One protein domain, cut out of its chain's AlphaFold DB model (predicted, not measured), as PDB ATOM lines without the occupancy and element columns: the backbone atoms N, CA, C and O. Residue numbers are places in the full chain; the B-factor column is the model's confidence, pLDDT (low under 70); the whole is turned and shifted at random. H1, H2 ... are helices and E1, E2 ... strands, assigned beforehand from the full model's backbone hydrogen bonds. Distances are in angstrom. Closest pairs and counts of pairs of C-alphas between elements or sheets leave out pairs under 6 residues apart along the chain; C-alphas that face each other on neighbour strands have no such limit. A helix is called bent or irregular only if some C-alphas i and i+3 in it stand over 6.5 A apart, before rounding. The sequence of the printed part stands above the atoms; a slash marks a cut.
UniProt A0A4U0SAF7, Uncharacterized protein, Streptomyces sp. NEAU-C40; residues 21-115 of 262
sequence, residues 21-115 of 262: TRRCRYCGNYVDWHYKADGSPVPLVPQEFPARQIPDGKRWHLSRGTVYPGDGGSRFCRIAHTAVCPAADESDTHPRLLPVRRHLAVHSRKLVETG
ATOM      1  N   THR A  21     175.500 122.603 185.418       64.31
ATOM      2  CA  THR A  21     175.287 121.232 184.974       64.31
ATOM      3  C   THR A  21     176.388 120.332 185.542       64.31
ATOM      4  O   THR A  21     177.550 120.404 185.136       64.31
ATOM      5  N   ARG A  22     176.043 119.465 186.494       75.56
ATOM      6  CA  ARG A  22     176.924 118.421 187.047       75.56
ATOM      7  C   ARG A  22     176.363 117.043 186.732       75.56
ATOM      8  O   ARG A  22     175.194 116.914 186.396       75.56
ATOM      9  N   ARG A  23     177.178 115.995 186.843       80.25
ATOM     10  CA  ARG A  23     176.677 114.616 186.750       80.25
ATOM     11  C   ARG A  23     176.119 114.163 188.095       80.25
ATOM     12  O   ARG A  23     176.734 114.384 189.135       80.25
ATOM     13  N   CYS A  24     174.969 113.504 188.068       81.69
ATOM     14  CA  CYS A  24     174.425 112.787 189.206       81.69
ATOM     15  C   CYS A  24     175.397 111.673 189.601       81.69
ATOM     16  O   CYS A  24     175.765 110.845 188.767       81.69
ATOM     17  N   ARG A  25     175.778 111.622 190.882       82.50
ATOM     18  CA  ARG A  25     176.710 110.606 191.394       82.50
ATOM     19  C   ARG A  25     176.202 109.171 191.232       82.50
ATOM     20  O   ARG A  25     177.008 108.256 191.180       82.50
ATOM     21  N   TYR A  26     174.885 108.988 191.131       83.00
ATOM     22  CA  TYR A  26     174.247 107.671 191.128       83.00
ATOM     23  C   TYR A  26     173.903 107.136 189.743       83.00
ATOM     24  O   TYR A  26     173.948 105.932 189.531       83.00
ATOM     25  N   CYS A  27     173.536 108.005 188.800       82.69
ATOM     26  CA  CYS A  27     173.120 107.580 187.462       82.69
ATOM     27  C   CYS A  27     173.968 108.191 186.337       82.69
ATOM     28  O   CYS A  27     173.724 107.910 185.166       82.69
ATOM     29  N   GLY A  28     174.921 109.068 186.657       79.44
ATOM     30  CA  GLY A  28     175.810 109.703 185.683       79.44
ATOM     31  C   GLY A  28     175.153 110.759 184.784       79.44
ATOM     32  O   GLY A  28     175.867 111.487 184.095       79.44
ATOM     33  N   ASN A  29     173.820 110.890 184.796       84.75
ATOM     34  CA  ASN A  29     173.102 111.887 184.000       84.75
ATOM     35  C   ASN A  29     173.389 113.309 184.471       84.75
ATOM     36  O   ASN A  29     173.658 113.545 185.646       84.75
ATOM     37  N   TYR A  30     173.283 114.263 183.553       83.31
ATOM     38  CA  TYR A  30     173.437 115.672 183.874       83.31
ATOM     39  C   TYR A  30     172.254 116.227 184.675       83.31
ATOM     40  O   TYR A  30     171.104 115.837 184.472       83.31
ATOM     41  N   VAL A  31     172.571 117.151 185.575       84.31
ATOM     42  CA  VAL A  31     171.670 117.796 186.527       84.31
ATOM     43  C   VAL A  31     172.074 119.256 186.663       84.31
ATOM     44  O   VAL A  31     173.242 119.539 186.932       84.31
ATOM     45  N   ASP A  32     171.109 120.160 186.545       83.69
ATOM     46  CA  ASP A  32     171.296 121.582 186.810       83.69
ATOM     47  C   ASP A  32     170.900 121.892 188.249       83.69
ATOM     48  O   ASP A  32     169.759 121.679 188.659       83.69
ATOM     49  N   TRP A  33     171.843 122.399 189.036       79.94
ATOM     50  CA  TRP A  33     171.563 122.801 190.410       79.94
ATOM     51  C   TRP A  33     171.026 124.228 190.464       79.94
ATOM     52  O   TRP A  33     171.675 125.168 190.003       79.94
ATOM     53  N   HIS A  34     169.853 124.376 191.072       79.50
ATOM     54  CA  HIS A  34     169.230 125.660 191.376       79.50
ATOM     55  C   HIS A  34     168.866 125.732 192.852       79.50
ATOM     56  O   HIS A  34     168.883 124.721 193.546       79.50
ATOM     57  N   TYR A  35     168.531 126.923 193.331       78.50
ATOM     58  CA  TYR A  35     168.193 127.146 194.731       78.50
ATOM     59  C   TYR A  35     166.802 127.751 194.838       78.50
ATOM     60  O   TYR A  35     166.420 128.598 194.024       78.50
ATOM     61  N   LYS A  36     166.037 127.291 195.826       78.44
ATOM     62  CA  LYS A  36     164.776 127.913 196.233       78.44
ATOM     63  C   LYS A  36     165.053 129.254 196.919       78.44
ATOM     64  O   LYS A  36     166.193 129.563 197.265       78.44
ATOM     65  N   ALA A  37     164.004 130.048 197.135       65.00
ATOM     66  CA  ALA A  37     164.111 131.313 197.868       65.00
ATOM     67  C   ALA A  37     164.625 131.117 199.311       65.00
ATOM     68  O   ALA A  37     165.338 131.970 199.827       65.00
ATOM     69  N   ASP A  38     164.329 129.961 199.914       68.00
ATOM     70  CA  ASP A  38     164.845 129.518 201.219       68.00
ATOM     71  C   ASP A  38     166.326 129.068 201.178       68.00
ATOM     72  O   ASP A  38     166.886 128.655 202.190       68.00
ATOM     73  N   GLY A  39     166.973 129.122 200.009       61.50
ATOM     74  CA  GLY A  39     168.364 128.722 199.813       61.50
ATOM     75  C   GLY A  39     168.597 127.213 199.723       61.50
ATOM     76  O   GLY A  39     169.744 126.796 199.566       61.50
ATOM     77  N   SER A  40     167.557 126.380 199.787       71.69
ATOM     78  CA  SER A  40     167.718 124.932 199.643       71.69
ATOM     79  C   SER A  40     167.900 124.526 198.170       71.69
ATOM     80  O   SER A  40     167.239 125.076 197.276       71.69
ATOM     81  N   PRO A  41     168.818 123.584 197.884       80.06
ATOM     82  CA  PRO A  41     169.139 123.200 196.522       80.06
ATOM     83  C   PRO A  41     168.079 122.265 195.934       80.06
ATOM     84  O   PRO A  41     167.598 121.342 196.588       80.06
ATOM     85  N   VAL A  42     167.773 122.457 194.655       85.19
ATOM     86  CA  VAL A  42     166.930 121.569 193.857       85.19
ATOM     87  C   VAL A  42     167.713 121.148 192.613       85.19
ATOM     88  O   VAL A  42     168.024 121.992 191.766       85.19
ATOM     89  N   PRO A  43     168.040 119.852 192.477       88.44
ATOM     90  CA  PRO A  43     168.622 119.322 191.257       88.44
ATOM     91  C   PRO A  43     167.528 119.204 190.195       88.44
ATOM     92  O   PRO A  43     166.616 118.392 190.344       88.44
ATOM     93  N   LEU A  44     167.600 119.983 189.121       86.88
ATOM     94  CA  LEU A  44     166.666 119.923 187.998       86.88
ATOM     95  C   LEU A  44     167.255 119.127 186.835       86.88
ATOM     96  O   LEU A  44     168.465 119.107 186.608       86.88
ATOM     97  N   VAL A  45     166.385 118.484 186.061       85.38
ATOM     98  CA  VAL A  45     166.778 117.970 184.747       85.38
ATOM     99  C   VAL A  45     167.079 119.171 183.831       85.38
ATOM    100  O   VAL A  45     166.279 120.112 183.797       85.38
ATOM    101  N   PRO A  46     168.197 119.163 183.075       81.75
ATOM    102  CA  PRO A  46     168.571 120.300 182.227       81.75
ATOM    103  C   PRO A  46     167.591 120.617 181.090       81.75
ATOM    104  O   PRO A  46     167.616 121.705 180.524       81.75
ATOM    105  N   GLN A  47     166.725 119.667 180.740       77.88
ATOM    106  CA  GLN A  47     165.716 119.819 179.700       77.88
ATOM    107  C   GLN A  47     164.425 120.455 180.238       77.88
ATOM    108  O   GLN A  47     164.027 120.233 181.382       77.88
ATOM    109  N   GLU A  48     163.746 121.212 179.378       80.88
ATOM    110  CA  GLU A  48     162.396 121.733 179.617       80.88
ATOM    111  C   GLU A  48     161.326 120.810 179.048       80.88
ATOM    112  O   GLU A  48     161.493 120.199 177.991       80.88
ATOM    113  N   PHE A  49     160.200 120.737 179.753       79.81
ATOM    114  CA  PHE A  49     159.092 119.850 179.437       79.81
ATOM    115  C   PHE A  49     157.801 120.650 179.272       79.81
ATOM    116  O   PHE A  49     157.568 121.585 180.044       79.81
ATOM    117  N   PRO A  50     156.917 120.286 178.325       78.75
ATOM    118  CA  PRO A  50     155.592 120.886 178.237       78.75
ATOM    119  C   PRO A  50     154.835 120.700 179.555       78.75
ATOM    120  O   PRO A  50     154.590 119.566 179.972       78.75
ATOM    121  N   ALA A  51     154.431 121.798 180.199       79.00
ATOM    122  CA  ALA A  51     153.831 121.771 181.536       79.00
ATOM    123  C   ALA A  51     152.615 120.831 181.598       79.00
ATOM    124  O   ALA A  51     152.514 120.005 182.500       79.00
ATOM    125  N   ARG A  52     151.775 120.836 180.554       81.38
ATOM    126  CA  ARG A  52     150.595 119.960 180.420       81.38
ATOM    127  C   ARG A  52     150.881 118.453 180.518       81.38
ATOM    128  O   ARG A  52     149.974 117.681 180.803       81.38
ATOM    129  N   GLN A  53     152.111 118.019 180.236       78.94
ATOM    130  CA  GLN A  53     152.510 116.606 180.292       78.94
ATOM    131  C   GLN A  53     153.063 116.210 181.669       78.94
ATOM    132  O   GLN A  53     153.137 115.022 181.985       78.94
ATOM    133  N   ILE A  54     153.406 117.191 182.505       87.56
ATOM    134  CA  ILE A  54     154.001 116.995 183.826       87.56
ATOM    135  C   ILE A  54     152.927 117.200 184.906       87.56
ATOM    136  O   ILE A  54     152.179 118.173 184.827       87.56
ATOM    137  N   PRO A  55     152.810 116.324 185.921       88.25
ATOM    138  CA  PRO A  55     151.889 116.533 187.043       88.25
ATOM    139  C   PRO A  55     152.204 117.820 187.812       88.25
ATOM    140  O   PRO A  55     153.377 118.086 188.068       88.25
ATOM    141  N   ASP A  56     151.182 118.567 188.231       84.94
ATOM    142  CA  ASP A  56     151.314 119.892 188.864       84.94
ATOM    143  C   ASP A  56     152.317 119.895 190.030       84.94
ATOM    144  O   ASP A  56     153.251 120.694 190.043       84.94
ATOM    145  N   GLY A  57     152.221 118.919 190.941       86.19
ATOM    146  CA  GLY A  57     153.123 118.781 192.096       86.19
ATOM    147  C   GLY A  57     154.568 118.373 191.769       86.19
ATOM    148  O   GLY A  57     155.376 118.192 192.677       86.19
ATOM    149  N   LYS A  58     154.909 118.177 190.490       87.62
ATOM    150  CA  LYS A  58     156.265 117.839 190.022       87.62
ATOM    151  C   LYS A  58     156.870 118.925 189.126       87.62
ATOM    152  O   LYS A  58     158.007 118.763 188.680       87.62
ATOM    153  N   ARG A  59     156.131 120.008 188.865       90.25
ATOM    154  CA  ARG A  59     156.580 121.134 188.044       90.25
ATOM    155  C   ARG A  59     157.432 122.091 188.861       90.25
ATOM    156  O   ARG A  59     157.115 122.398 190.010       90.25
ATOM    157  N   TRP A  60     158.472 122.593 188.221       87.88
ATOM    158  CA  TRP A  60     159.310 123.670 188.717       87.88
ATOM    159  C   TRP A  60     159.488 124.715 187.624       87.88
ATOM    160  O   TRP A  60     159.589 124.372 186.445       87.88
ATOM    161  N   HIS A  61     159.591 125.981 187.999       85.50
ATOM    162  CA  HIS A  61     159.959 127.053 187.085       85.50
ATOM    163  C   HIS A  61     161.101 127.874 187.671       85.50
ATOM    164  O   HIS A  61     161.327 127.901 188.882       85.50
ATOM    165  N   LEU A  62     161.848 128.524 186.784       75.31
ATOM    166  CA  LEU A  62     162.968 129.376 187.146       75.31
ATOM    167  C   LEU A  62     162.576 130.832 186.931       75.31
ATOM    168  O   LEU A  62     162.150 131.211 185.844       75.31
ATOM    169  N   SER A  63     162.774 131.657 187.952       69.50
ATOM    170  CA  SER A  63     162.646 133.106 187.847       69.50
ATOM    171  C   SER A  63     163.882 133.752 188.449       69.50
ATOM    172  O   SER A  63     164.216 133.531 189.614       69.50
ATOM    173  N   ARG A  64     164.612 134.509 187.619       63.03
ATOM    174  CA  ARG A  64     165.861 135.198 187.997       63.03
ATOM    175  C   ARG A  64     166.869 134.273 188.704       63.03
ATOM    176  O   ARG A  64     167.503 134.655 189.681       63.03
ATOM    177  N   GLY A  65     166.979 133.029 188.230       61.06
ATOM    178  CA  GLY A  65     167.894 132.014 188.766       61.06
ATOM    179  C   GLY A  65     167.431 131.302 190.044       61.06
ATOM    180  O   GLY A  65     168.099 130.364 190.475       61.06
ATOM    181  N   THR A  66     166.289 131.696 190.613       72.44
ATOM    182  CA  THR A  66     165.651 131.028 191.758       72.44
ATOM    183  C   THR A  66     164.591 130.051 191.260       72.44
ATOM    184  O   THR A  66     163.870 130.357 190.307       72.44
ATOM    185  N   VAL A  67     164.501 128.877 191.884       80.88
ATOM    186  CA  VAL A  67     163.512 127.853 191.534       80.88
ATOM    187  C   VAL A  67     162.265 127.967 192.407       80.88
ATOM    188  O   VAL A  67     162.350 128.146 193.621       80.88
ATOM    189  N   TYR A  68     161.106 127.830 191.775       79.38
ATOM    190  CA  TYR A  68     159.796 127.901 192.408       79.38
ATOM    191  C   TYR A  68     158.939 126.710 191.964       79.38
ATOM    192  O   TYR A  68     159.090 126.246 190.828       79.38
ATOM    193  N   PRO A  69     158.052 126.190 192.829       88.25
ATOM    194  CA  PRO A  69     157.122 125.134 192.443       88.25
ATOM    195  C   PRO A  69     156.119 125.634 191.388       88.25
ATOM    196  O   PRO A  69     155.838 126.829 191.289       88.25
ATOM    197  N   GLY A  70     155.575 124.711 190.596       82.50
ATOM    198  CA  GLY A  70     154.641 125.016 189.509       82.50
ATOM    199  C   GLY A  70     155.333 125.412 188.202       82.50
ATOM    200  O   GLY A  70     156.553 125.337 188.074       82.50
ATOM    201  N   ASP A  71     154.546 125.827 187.211       74.56
ATOM    202  CA  ASP A  71     155.020 126.258 185.884       74.56
ATOM    203  C   ASP A  71     155.163 127.783 185.738       74.56
ATOM    204  O   ASP A  71     155.617 128.262 184.701       74.56
ATOM    205  N   GLY A  72     154.798 128.556 186.765       72.44
ATOM    206  CA  GLY A  72     154.913 130.017 186.749       72.44
ATOM    207  C   GLY A  72     154.069 130.683 185.659       72.44
ATOM    208  O   GLY A  72     154.428 131.764 185.194       72.44
ATOM    209  N   GLY A  73     152.999 130.022 185.194       69.00
ATOM    210  CA  GLY A  73     152.184 130.489 184.068       69.00
ATOM    211  C   GLY A  73     152.826 130.265 182.692       69.00
ATOM    212  O   GLY A  73     152.291 130.715 181.678       69.00
ATOM    213  N   SER A  74     153.964 129.568 182.626       73.00
ATOM    214  CA  SER A  74     154.617 129.187 181.375       73.00
ATOM    215  C   SER A  74     154.003 127.917 180.778       73.00
ATOM    216  O   SER A  74     153.507 127.035 181.473       73.00
ATOM    217  N   ARG A  75     154.119 127.764 179.453       72.12
ATOM    218  CA  ARG A  75     153.786 126.503 178.760       72.12
ATOM    219  C   ARG A  75     154.807 125.393 179.026       72.12
ATOM    220  O   ARG A  75     154.558 124.239 178.668       72.12
ATOM    221  N   PHE A  76     155.942 125.738 179.627       73.88
ATOM    222  CA  PHE A  76     157.051 124.838 179.909       73.88
ATOM    223  C   PHE A  76     157.414 124.866 181.389       73.88
ATOM    224  O   PHE A  76     157.294 125.888 182.057       73.88
ATOM    225  N   CYS A  77     157.890 123.732 181.883       82.94
ATOM    226  CA  CYS A  77     158.386 123.577 183.240       82.94
ATOM    227  C   CYS A  77     159.653 122.715 183.253       82.94
ATOM    228  O   CYS A  77     160.041 122.095 182.259       82.94
ATOM    229  N   ARG A  78     160.287 122.665 184.415       87.94
ATOM    230  CA  ARG A  78     161.368 121.757 184.773       87.94
ATOM    231  C   ARG A  78     160.839 120.699 185.731       87.94
ATOM    232  O   ARG A  78     159.809 120.874 186.381       87.94
ATOM    233  N   ILE A  79     161.587 119.612 185.845       89.62
ATOM    234  CA  ILE A  79     161.331 118.538 186.802       89.62
ATOM    235  C   ILE A  79     162.568 118.333 187.669       89.62
ATOM    236  O   ILE A  79     163.699 118.454 187.187       89.62
ATOM    237  N   ALA A  80     162.361 118.006 188.941       91.94
ATOM    238  CA  ALA A  80     163.457 117.617 189.816       91.94
ATOM    239  C   ALA A  80     164.045 116.276 189.353       91.94
ATOM    240  O   ALA A  80     163.309 115.320 189.104       91.94
ATOM    241  N   HIS A  81     165.372 116.184 189.271       91.81
ATOM    242  CA  HIS A  81     166.069 114.964 188.879       91.81
ATOM    243  C   HIS A  81     165.779 113.810 189.841       91.81
ATOM    244  O   HIS A  81     165.658 112.674 189.402       91.81
ATOM    245  N   THR A  82     165.596 114.087 191.134       90.25
ATOM    246  CA  THR A  82     165.230 113.071 192.134       90.25
ATOM    247  C   THR A  82     163.927 112.345 191.795       90.25
ATOM    248  O   THR A  82     163.811 111.164 192.088       90.25
ATOM    249  N   ALA A  83     162.988 113.000 191.103       89.00
ATOM    250  CA  ALA A  83     161.719 112.396 190.697       89.00
ATOM    251  C   ALA A  83     161.826 111.480 189.464       89.00
ATOM    252  O   ALA A  83     160.857 110.805 189.128       89.00
ATOM    253  N   VAL A  84     162.960 111.493 188.754       90.06
ATOM    254  CA  VAL A  84     163.173 110.727 187.510       90.06
ATOM    255  C   VAL A  84     164.532 110.036 187.448       90.06
ATOM    256  O   VAL A  84     164.923 109.529 186.395       90.06
ATOM    257  N   CYS A  85     165.277 110.026 188.552       90.19
ATOM    258  CA  CYS A  85     166.601 109.435 188.613       90.19
ATOM    259  C   CYS A  85     166.484 107.917 188.407       90.19
ATOM    260  O   CYS A  85     165.807 107.264 189.197       90.19
ATOM    261  N   PRO A  86     167.176 107.323 187.419       89.88
ATOM    262  CA  PRO A  86     167.156 105.872 187.210       89.88
ATOM    263  C   PRO A  86     167.657 105.045 188.398       89.88
ATOM    264  O   PRO A  86     167.394 103.852 188.449       89.88
ATOM    265  N   ALA A  87     168.410 105.669 189.308       84.94
ATOM    266  CA  ALA A  87     168.951 105.034 190.505       84.94
ATOM    267  C   ALA A  87     168.064 105.209 191.755       84.94
ATOM    268  O   ALA A  87     168.401 104.667 192.798       84.94
ATOM    269  N   ALA A  88     166.980 105.992 191.682       80.81
ATOM    270  CA  ALA A  88     165.992 106.077 192.763       80.81
ATOM    271  C   ALA A  88     165.006 104.902 192.678       80.81
ATOM    272  O   ALA A  88     164.912 104.282 191.620       80.81
ATOM    273  N   ASP A  89     164.224 104.628 193.723       76.12
ATOM    274  CA  ASP A  89     163.159 103.618 193.644       76.12
ATOM    275  C   ASP A  89     162.153 103.970 192.526       76.12
ATOM    276  O   ASP A  89     161.879 105.144 192.241       76.12
ATOM    277  N   GLU A  90     161.662 102.960 191.811       73.38
ATOM    278  CA  GLU A  90     160.641 103.143 190.779       73.38
ATOM    279  C   GLU A  90     159.275 103.455 191.399       73.38
ATOM    280  O   GLU A  90     158.534 104.243 190.806       73.38
ATOM    281  N   SER A  91     158.981 102.950 192.607       72.75
ATOM    282  CA  SER A  91     157.717 103.208 193.321       72.75
ATOM    283  C   SER A  91     157.440 104.696 193.538       72.75
ATOM    284  O   SER A  91     156.293 105.136 193.507       72.75
ATOM    285  N   ASP A  92     158.501 105.486 193.697       71.00
ATOM    286  CA  ASP A  92     158.425 106.921 193.981       71.00
ATOM    287  C   ASP A  92     158.242 107.763 192.707       71.00
ATOM    288  O   ASP A  92     157.997 108.979 192.755       71.00
ATOM    289  N   THR A  93     158.364 107.128 191.535       80.69
ATOM    290  CA  THR A  93     158.263 107.795 190.239       80.69
ATOM    291  C   THR A  93     156.810 107.846 189.783       80.69
ATOM    292  O   THR A  93     156.176 106.837 189.495       80.69
ATOM    293  N   HIS A  94     156.281 109.058 189.625       86.69
ATOM    294  CA  HIS A  94     154.928 109.242 189.107       86.69
ATOM    295  C   HIS A  94     154.786 108.632 187.690       86.69
ATOM    296  O   HIS A  94     155.639 108.911 186.843       86.69
ATOM    297  N   PRO A  95     153.688 107.919 187.351       88.62
ATOM    298  CA  PRO A  95     153.539 107.212 186.070       88.62
ATOM    299  C   PRO A  95     153.806 108.064 184.821       88.62
ATOM    300  O   PRO A  95     154.503 107.646 183.900       88.62
ATOM    301  N   ARG A  96     153.322 109.315 184.808       84.69
ATOM    302  CA  ARG A  96     153.576 110.282 183.717       84.69
ATOM    303  C   ARG A  96     155.056 110.645 183.505       84.69
ATOM    304  O   ARG A  96     155.396 111.167 182.452       84.69
ATOM    305  N   LEU A  97     155.928 110.377 184.476       88.56
ATOM    306  CA  LEU A  97     157.367 110.637 184.395       88.56
ATOM    307  C   LEU A  97     158.185 109.391 184.015       88.56
ATOM    308  O   LEU A  97     159.375 109.518 183.716       88.56
ATOM    309  N   LEU A  98     157.564 108.206 183.954       88.31
ATOM    310  CA  LEU A  98     158.235 106.960 183.562       88.31
ATOM    311  C   LEU A  98     158.930 107.041 182.194       88.31
ATOM    312  O   LEU A  98     160.052 106.544 182.093       88.31
ATOM    313  N   PRO A  99     158.364 107.680 181.147       85.31
ATOM    314  CA  PRO A  99     159.070 107.818 179.872       85.31
ATOM    315  C   PRO A  99     160.396 108.579 180.009       85.31
ATOM    316  O   PRO A  99     161.406 108.173 179.434       85.31
ATOM    317  N   VAL A 100     160.416 109.640 180.825       87.00
ATOM    318  CA  VAL A 100     161.624 110.436 181.082       87.00
ATOM    319  C   VAL A 100     162.648 109.616 181.860       87.00
ATOM    320  O   VAL A 100     163.815 109.556 181.471       87.00
ATOM    321  N   ARG A 101     162.212 108.914 182.911       89.94
ATOM    322  CA  ARG A 101     163.073 108.011 183.685       89.94
ATOM    323  C   ARG A 101     163.690 106.919 182.806       89.94
ATOM    324  O   ARG A 101     164.894 106.692 182.883       89.94
ATOM    325  N   ARG A 102     162.905 106.280 181.931       87.19
ATOM    326  CA  ARG A 102     163.391 105.257 180.982       87.19
ATOM    327  C   ARG A 102     164.447 105.819 180.037       87.19
ATOM    328  O   ARG A 102     165.478 105.185 179.839       87.19
ATOM    329  N   HIS A 103     164.222 107.018 179.502       86.06
ATOM    330  CA  HIS A 103     165.203 107.684 178.647       86.06
ATOM    331  C   HIS A 103     166.531 107.923 179.383       86.06
ATOM    332  O   HIS A 103     167.597 107.557 178.884       86.06
ATOM    333  N   LEU A 104     166.466 108.451 180.610       87.44
ATOM    334  CA  LEU A 104     167.644 108.649 181.455       87.44
ATOM    335  C   LEU A 104     168.331 107.324 181.820       87.44
ATOM    336  O   LEU A 104     169.555 107.289 181.905       87.44
ATOM    337  N   ALA A 105     167.578 106.236 182.003       88.88
ATOM    338  CA  ALA A 105     168.120 104.914 182.321       88.88
ATOM    339  C   ALA A 105     168.909 104.312 181.149       88.88
ATOM    340  O   ALA A 105     170.002 103.776 181.348       88.88
ATOM    341  N   VAL A 106     168.391 104.442 179.923       89.50
ATOM    342  CA  VAL A 106     169.108 104.047 178.699       89.50
ATOM    343  C   VAL A 106     170.396 104.855 178.560       89.50
ATOM    344  O   VAL A 106     171.457 104.286 178.307       89.50
ATOM    345  N   HIS A 107     170.327 106.168 178.791       87.19
ATOM    346  CA  HIS A 107     171.506 107.026 178.741       87.19
ATOM    347  C   HIS A 107     172.542 106.649 179.815       87.19
ATOM    348  O   HIS A 107     173.720 106.506 179.495       87.19
ATOM    349  N   SER A 108     172.120 106.383 181.057       85.38
ATOM    350  CA  SER A 108     172.997 105.875 182.123       85.38
ATOM    351  C   SER A 108     173.700 104.580 181.735       85.38
ATOM    352  O   SER A 108     174.897 104.447 181.968       85.38
ATOM    353  N   ARG A 109     172.974 103.621 181.143       87.25
ATOM    354  CA  ARG A 109     173.556 102.349 180.697       87.25
ATOM    355  C   ARG A 109     174.622 102.582 179.633       87.25
ATOM    356  O   ARG A 109     175.740 102.103 179.789       87.25
ATOM    357  N   LYS A 110     174.309 103.405 178.632       86.50
ATOM    358  CA  LYS A 110     175.258 103.776 177.581       86.50
ATOM    359  C   LYS A 110     176.520 104.424 178.155       86.50
ATOM    360  O   LYS A 110     177.611 104.082 177.728       86.50
ATOM    361  N   LEU A 111     176.390 105.315 179.144       81.69
ATOM    362  CA  LEU A 111     177.539 105.956 179.799       81.69
ATOM    363  C   LEU A 111     178.467 104.958 180.510       81.69
ATOM    364  O   LEU A 111     179.678 105.185 180.534       81.69
ATOM    365  N   VAL A 112     177.904 103.888 181.086       83.06
ATOM    366  CA  VAL A 112     178.674 102.790 181.694       83.06
ATOM    367  C   VAL A 112     179.366 101.965 180.615       83.06
ATOM    368  O   VAL A 112     180.572 101.755 180.692       83.06
ATOM    369  N   GLU A 113     178.622 101.539 179.596       87.81
ATOM    370  CA  GLU A 113     179.137 100.709 178.498       87.81
ATOM    371  C   GLU A 113     180.277 101.399 177.737       87.81
ATOM    372  O   GLU A 113     181.243 100.750 177.348       87.81
ATOM    373  N   THR A 114     180.214 102.723 177.565       85.75
ATOM    374  CA  THR A 114     181.270 103.506 176.904       85.75
ATOM    375  C   THR A 114     182.409 103.923 177.839       85.75
ATOM    376  O   THR A 114     183.261 104.716 177.435       85.75
ATOM    377  N   GLY A 115     182.406 103.490 179.104       81.19
ATOM    378  CA  GLY A 115     183.419 103.860 180.101       81.19
ATOM    379  C   GLY A 115     183.470 105.359 180.433       81.19
ATOM    380  O   GLY A 115     184.419 105.833 181.050       81.19
TER     381      GLY A 115
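What this domain is: This is residues 21 to 115 of the 262 residues of an uncharacterized protein of Streptomyces sp. NEAU-C40 (UniProt A0A4U0SAF7). Two small three-stranded sheets make a sandwich, partly face to face with their strands crossed, and one long helix, H1, lies off both sheets. The stretch 80 to 94 fills part of the space between H1 and the strands. The 95 printed residues hold E1 to E6 and then H1, in orders E1 E2 E3 and E5 E4 E6, both antiparallel; the class is mixed, with under half of the residues in named elements. The whole is compact, radius of gyration of the C-alphas 13.2 A, and only just elongated, spanning 40 by 26 by 21 A.

How they stand to each other: E1, residues 21 to 23, E2, 30 to 35, and E3, 41 to 44, form a meander, each strand the antiparallel neighbour of the one before. N 22 and O 31 are 2.8 A apart, as are N 32 and O 44. In the other sheet E4, 59 to 63, has E5, 66 to 69, and E6, 76 to 79, as neighbours, with N 61 to O 68 and N 60 to O 78 both 2.9 A. The sheets' strands stand at 66 degrees. The closest C-alphas of E2 and E5, Tyr 35 and Thr 66, are 5.5 A apart. H1, residues 95 to 113, is on neither sheet; 13 of its 15 O i to N i+4 pairs are within hydrogen-bond range.

Where its parts are: E1 begins at C-alpha 21 (175.287, 121.232, 184.974). E2 is 16.6 A long, E4 13.4 A. H1, 27.5 A, ends at C-alpha 113 (179.137, 100.709, 178.498); it is irregular, C-alphas 96 and 99 being 7.1 A apart.

The domain as a whole: The C-alphas farthest apart, Gly 73 and Gly 115, are 41.2 A apart. The printed part has no cut. The links E3 to E4 and E6 to H1 are long. Residues 21, 37 to 39, 63 to 65 and 73 have pLDDT under 70.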